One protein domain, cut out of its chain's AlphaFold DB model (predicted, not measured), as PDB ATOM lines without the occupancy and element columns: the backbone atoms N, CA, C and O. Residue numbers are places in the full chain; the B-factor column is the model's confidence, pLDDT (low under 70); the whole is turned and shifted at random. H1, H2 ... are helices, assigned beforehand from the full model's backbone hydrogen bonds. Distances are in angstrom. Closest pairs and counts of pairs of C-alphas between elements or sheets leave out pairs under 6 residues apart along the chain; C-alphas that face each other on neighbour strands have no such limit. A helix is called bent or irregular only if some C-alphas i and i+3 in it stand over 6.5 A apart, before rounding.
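What this domain is: This is residues 138 to 183 of the 212 residues of an uncharacterized protein of Psychrobacillus sp. AK 1817 (UniProt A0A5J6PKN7). Three short helices are strung loosely on one chain, none touching another, with H3 and H2 joined by a wide loop that swings out and folds back. Residues 138 to 143, with most of H1, and residues 174 to 183, with much of H3, stick out at opposite ends. The printed part has 46 residues, no named strand and the order H1, H2, H3: all helix. It is loose, with a radius of gyration of the C-alphas of 11.9 A, and only just flat, spanning 38 by 23 by 13 A.

How they stand to each other: H3, residues 170 to 179, is apart from H2, residues 150 to 156, and from H1, residues 139 to 145. H1 and H2 are apart too. Every O i to N i+4 pair is within hydrogen-bond range in H1 and H3; in H2 1 of 3 is, beside 2 of 4 O i to N i+3 pairs.

Where its parts are: H3 is 14.1 A long, from C-alpha 170 at (133.781, 202.093, 156.491) to C-alpha 179 at (125.316, 213.268, 158.345). H2 measures 10.2 A and is irregular, but only just: C-alphas 152 and 155 are 6.6 A apart. H1 measures 9.8 A from C-alpha 139 at (149.564, 194.211, 153.611).

The domain as a whole: The C-alphas farthest apart, of Thr 138 and Ser 183, are 38.1 A apart. The printed part has no cut. The link H2 to H3 is long, H1 to H2 tight. Residues 160 to 165 have pLDDT under 70.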
ATOM      1  N   THR A 138     146.931 190.061 153.493       77.12
ATOM      2  CA  THR A 138     148.037 190.778 152.850       77.12
ATOM      3  C   THR A 138     148.228 192.154 153.486       77.12
ATOM      4  O   THR A 138     147.339 192.679 154.157       77.12
ATOM      5  N   SER A 139     149.355 192.810 153.209       76.31
ATOM      6  CA  SER A 139     149.564 194.211 153.611       76.31
ATOM      7  C   SER A 139     148.481 195.151 153.053       76.31
ATOM      8  O   SER A 139     148.124 196.149 153.678       76.31
ATOM      9  N   LEU A 140     147.915 194.825 151.884       76.56
ATOM     10  CA  LEU A 140     146.762 195.529 151.329       76.56
ATOM     11  C   LEU A 140     145.507 195.297 152.174       76.56
ATOM     12  O   LEU A 140     144.795 196.254 152.464       76.56
ATOM     13  N   PHE A 141     145.256 194.056 152.597       79.88
ATOM     14  CA  PHE A 141     144.148 193.740 153.494       79.88
ATOM     15  C   PHE A 141     144.259 194.523 154.804       79.88
ATOM     16  O   PHE A 141     143.283 195.137 155.221       79.88
ATOM     17  N   GLU A 142     145.447 194.588 155.410       80.50
ATOM     18  CA  GLU A 142     145.670 195.403 156.609       80.50
ATOM     19  C   GLU A 142     145.378 196.884 156.353       80.50
ATOM     20  O   GLU A 142     144.686 197.509 157.151       80.50
ATOM     21  N   LYS A 143     145.830 197.450 155.227       81.50
ATOM     22  CA  LYS A 143     145.533 198.850 154.869       81.50
ATOM     23  C   LYS A 143     144.037 199.120 154.722       81.50
ATOM     24  O   LYS A 143     143.585 200.186 155.127       81.50
ATOM     25  N   VAL A 144     143.285 198.175 154.159       79.06
ATOM     26  CA  VAL A 144     141.829 198.295 153.979       79.06
ATOM     27  C   VAL A 144     141.085 198.089 155.302       79.06
ATOM     28  O   VAL A 144     140.130 198.807 155.579       79.06
ATOM     29  N   MET A 145     141.544 197.165 156.148       79.06
ATOM     30  CA  MET A 145     140.888 196.822 157.415       79.06
ATOM     31  C   MET A 145     141.273 197.732 158.583       79.06
ATOM     32  O   MET A 145     140.506 197.855 159.532       79.06
ATOM     33  N   THR A 146     142.436 198.386 158.537       81.94
ATOM     34  CA  THR A 146     142.877 199.330 159.577       81.94
ATOM     35  C   THR A 146     141.834 200.412 159.856       81.94
ATOM     36  O   THR A 146     141.458 200.541 161.023       81.94
ATOM     37  N   PRO A 147     141.319 201.159 158.853       79.88
ATOM     38  CA  PRO A 147     140.281 202.152 159.105       79.88
ATOM     39  C   PRO A 147     138.998 201.521 159.639       79.88
ATOM     40  O   PRO A 147     138.294 202.182 160.373       79.88
ATOM     41  N   MET A 148     138.722 200.247 159.351       78.31
ATOM     42  CA  MET A 148     137.543 199.541 159.861       78.31
ATOM     43  C   MET A 148     137.700 199.090 161.320       78.31
ATOM     44  O   MET A 148     136.710 198.713 161.942       78.31
ATOM     45  N   SER A 149     138.913 199.098 161.883       82.50
ATOM     46  CA  SER A 149     139.145 198.666 163.265       82.50
ATOM     47  C   SER A 149     138.685 199.718 164.276       82.50
ATOM     48  O   SER A 149     138.898 200.917 164.088       82.50
ATOM     49  N   SER A 150     138.128 199.269 165.402       79.12
ATOM     50  CA  SER A 150     137.801 200.135 166.544       79.12
ATOM     51  C   SER A 150     138.987 200.995 166.987       79.12
ATOM     52  O   SER A 150     138.819 202.176 167.269       79.12
ATOM     53  N   ASP A 151     140.198 200.438 166.946       79.75
ATOM     54  CA  ASP A 151     141.436 201.107 167.358       79.75
ATOM     55  C   ASP A 151     141.728 202.369 166.528       79.75
ATOM     56  O   ASP A 151     142.312 203.338 167.027       79.75
ATOM     57  N   TYR A 152     141.313 202.389 165.257       80.38
ATOM     58  CA  TYR A 152     141.433 203.570 164.404       80.38
ATOM     59  C   TYR A 152     140.531 204.710 164.895       80.38
ATOM     60  O   TYR A 152     140.954 205.870 164.928       80.38
ATOM     61  N   TYR A 153     139.319 204.373 165.336       74.31
ATOM     62  CA  TYR A 153     138.313 205.334 165.784       74.31
ATOM     63  C   TYR A 153     138.391 205.678 167.267       74.31
ATOM     64  O   TYR A 153     137.870 206.716 167.660       74.31
ATOM     65  N   ASP A 154     139.088 204.890 168.082       76.06
ATOM     66  CA  ASP A 154     139.309 205.165 169.506       76.06
ATOM     67  C   ASP A 154     139.888 206.569 169.751       76.06
ATOM     68  O   ASP A 154     139.614 207.189 170.777       76.06
ATOM     69  N   LYS A 155     140.631 207.110 168.777       75.75
ATOM     70  CA  LYS A 155     141.178 208.478 168.796       75.75
ATOM     71  C   LYS A 155     140.116 209.576 168.711       75.75
ATOM     72  O   LYS A 155     140.394 210.710 169.091       75.75
ATOM     73  N   LEU A 156     138.930 209.265 168.192       71.00
ATOM     74  CA  LEU A 156     137.799 210.193 168.117       71.00
ATOM     75  C   LEU A 156     137.114 210.363 169.475       71.00
ATOM     76  O   LEU A 156     136.354 211.313 169.669       71.00
ATOM     77  N   PHE A 157     137.384 209.465 170.424       71.88
ATOM     78  CA  PHE A 157     136.792 209.504 171.748       71.88
ATOM     79  C   PHE A 157     137.798 210.074 172.761       71.88
ATOM     80  O   PHE A 157     138.946 209.633 172.809       71.88
ATOM     81  N   PRO A 158     137.383 211.007 173.641       70.38
ATOM     82  CA  PRO A 158     138.249 211.541 174.700       70.38
ATOM     83  C   PRO A 158     138.755 210.467 175.673       70.38
ATOM     84  O   PRO A 158     139.746 210.660 176.372       70.38
ATOM     85  N   GLN A 159     138.043 209.342 175.744       74.62
ATOM     86  CA  GLN A 159     138.367 208.201 176.578       74.62
ATOM     87  C   GLN A 159     138.258 206.947 175.709       74.62
ATOM     88  O   GLN A 159     137.158 206.578 175.307       74.62
ATOM     89  N   SER A 160     139.396 206.309 175.407       68.44
ATOM     90  CA  SER A 160     139.412 205.012 174.722       68.44
ATOM     91  C   SER A 160     138.760 203.984 175.641       68.44
ATOM     92  O   SER A 160     139.282 203.616 176.701       68.44
ATOM     93  N   TYR A 161     137.572 203.549 175.246       65.44
ATOM     94  CA  TYR A 161     136.980 202.341 175.773       65.44
ATOM     95  C   TYR A 161     137.684 201.229 175.015       65.44
ATOM     96  O   TYR A 161     137.346 201.010 173.861       65.44
ATOM     97  N   LYS A 162     138.688 200.587 175.629       67.69
ATOM     98  CA  LYS A 162     139.413 199.424 175.081       67.69
ATOM     99  C   LYS A 162     138.443 198.274 174.792       67.69
ATOM    100  O   LYS A 162     138.369 197.296 175.535       67.69
ATOM    101  N   THR A 163     137.620 198.446 173.775       61.03
ATOM    102  CA  THR A 163     136.573 197.526 173.380       61.03
ATOM    103  C   THR A 163     137.199 196.445 172.517       61.03
ATOM    104  O   THR A 163     138.266 196.598 171.924       61.03
ATOM    105  N   SER A 164     136.577 195.278 172.537       56.12
ATOM    106  CA  SER A 164     137.068 194.089 171.859       56.12
ATOM    107  C   SER A 164     137.033 194.276 170.343       56.12
ATOM    108  O   SER A 164     135.943 194.181 169.801       56.12
ATOM    109  N   LYS A 165     138.187 194.501 169.689       63.56
ATOM    110  CA  LYS A 165     138.452 194.406 168.229       63.56
ATOM    111  C   LYS A 165     137.191 194.361 167.345       63.56
ATOM    112  O   LYS A 165     136.931 193.353 166.683       63.56
ATOM    113  N   VAL A 166     136.385 195.424 167.376       71.19
ATOM    114  CA  VAL A 166     135.162 195.509 166.571       71.19
ATOM    115  C   VAL A 166     135.566 196.058 165.214       71.19
ATOM    116  O   VAL A 166     136.306 197.037 165.143       71.19
ATOM    117  N   PHE A 167     135.081 195.426 164.151       71.69
ATOM    118  CA  PHE A 167     135.229 195.935 162.796       71.69
ATOM    119  C   PHE A 167     133.915 196.572 162.362       71.69
ATOM    120  O   PHE A 167     132.862 195.937 162.441       71.69
ATOM    121  N   VAL A 168     133.976 197.826 161.928       74.06
ATOM    122  CA  VAL A 168     132.830 198.569 161.399       74.06
ATOM    123  C   VAL A 168     133.056 198.794 159.912       74.06
ATOM    124  O   VAL A 168     134.153 199.160 159.495       74.06
ATOM    125  N   ASP A 169     132.025 198.566 159.098       78.38
ATOM    126  CA  ASP A 169     132.099 198.862 157.670       78.38
ATOM    127  C   ASP A 169     132.331 200.363 157.448       78.38
ATOM    128  O   ASP A 169     131.525 201.197 157.873       78.38
ATOM    129  N   ASN A 170     133.427 200.706 156.765       77.94
ATOM    130  CA  ASN A 170     133.781 202.093 156.491       77.94
ATOM    131  C   ASN A 170     132.693 202.811 155.677       77.94
ATOM    132  O   ASN A 170     132.478 204.002 155.881       77.94
ATOM    133  N   GLN A 171     131.946 202.108 154.813       82.06
ATOM    134  CA  GLN A 171     130.846 202.725 154.060       82.06
ATOM    135  C   GLN A 171     129.717 203.201 154.977       82.06
ATOM    136  O   GLN A 171     129.158 204.278 154.772       82.06
ATOM    137  N   ILE A 172     129.394 202.411 156.004       79.12
ATOM    138  CA  ILE A 172     128.392 202.783 157.008       79.12
ATOM    139  C   ILE A 172     128.915 203.972 157.819       79.12
ATOM    140  O   ILE A 172     128.186 204.935 158.058       79.12
ATOM    141  N   TRP A 173     130.191 203.939 158.204       78.75
ATOM    142  CA  TRP A 173     130.777 204.981 159.039       78.75
ATOM    143  C   TRP A 173     130.936 206.328 158.324       78.75
ATOM    144  O   TRP A 173     130.603 207.366 158.895       78.75
ATOM    145  N   GLU A 174     131.358 206.338 157.059       81.69
ATOM    146  CA  GLU A 174     131.429 207.558 156.247       81.69
ATOM    147  C   GLU A 174     130.055 208.217 156.087       81.69
ATOM    148  O   GLU A 174     129.941 209.443 156.165       81.69
ATOM    149  N   GLN A 175     128.996 207.419 155.918       86.44
ATOM    150  CA  GLN A 175     127.629 207.940 155.885       86.44
ATOM    151  C   GLN A 175     127.225 208.550 157.227       86.44
ATOM    152  O   GLN A 175     126.604 209.611 157.242       86.44
ATOM    153  N   ILE A 176     127.589 207.921 158.345       81.62
ATOM    154  CA  ILE A 176     127.322 208.465 159.681       81.62
ATOM    155  C   ILE A 176     128.049 209.804 159.854       81.62
ATOM    156  O   ILE A 176     127.392 210.805 160.125       81.62
ATOM    157  N   ILE A 177     129.363 209.858 159.606       81.06
ATOM    158  CA  ILE A 177     130.166 211.089 159.740       81.06
ATOM    159  C   ILE A 177     129.611 212.212 158.860       81.06
ATOM    160  O   ILE A 177     129.461 213.336 159.330       81.06
ATOM    161  N   LYS A 178     129.266 211.922 157.601       85.75
ATOM    162  CA  LYS A 178     128.752 212.930 156.661       85.75
ATOM    163  C   LYS A 178     127.427 213.554 157.111       85.75
ATOM    164  O   LYS A 178     127.140 214.693 156.751       85.75
ATOM    165  N   ASN A 179     126.613 212.807 157.854       86.31
ATOM    166  CA  ASN A 179     125.316 213.268 158.345       86.31
ATOM    167  C   ASN A 179     125.382 213.864 159.760       86.31
ATOM    168  O   ASN A 179     124.380 214.385 160.252       86.31
ATOM    169  N   ILE A 180     126.541 213.802 160.415       81.94
ATOM    170  CA  ILE A 180     126.761 214.412 161.721       81.94
ATOM    171  C   ILE A 180     127.099 215.904 161.523       81.94
ATOM    172  O   ILE A 180     128.030 216.225 160.784       81.94
ATOM    173  N   PRO A 181     126.374 216.840 162.170       84.62
ATOM    174  CA  PRO A 181     126.718 218.261 162.128       84.62
ATOM    175  C   PRO A 181     128.136 218.519 162.651       84.62
ATOM    176  O   PRO A 181     128.541 217.908 163.635       84.62
ATOM    177  N   GLU A 182     128.861 219.490 162.086       79.75
ATOM    178  CA  GLU A 182     130.221 219.847 162.544       79.75
ATOM    179  C   GLU A 182     130.281 220.244 164.033       79.75
ATOM    180  O   GLU A 182     131.320 220.130 164.677       79.75
ATOM    181  N   SER A 183     129.155 220.692 164.597       79.44
ATOM    182  CA  SER A 183     129.008 221.059 166.009       79.44
ATOM    183  C   SER A 183     128.623 219.895 166.927       79.44
ATOM    184  O   SER A 183     128.488 220.085 168.138       79.44
TER     185      SER A 183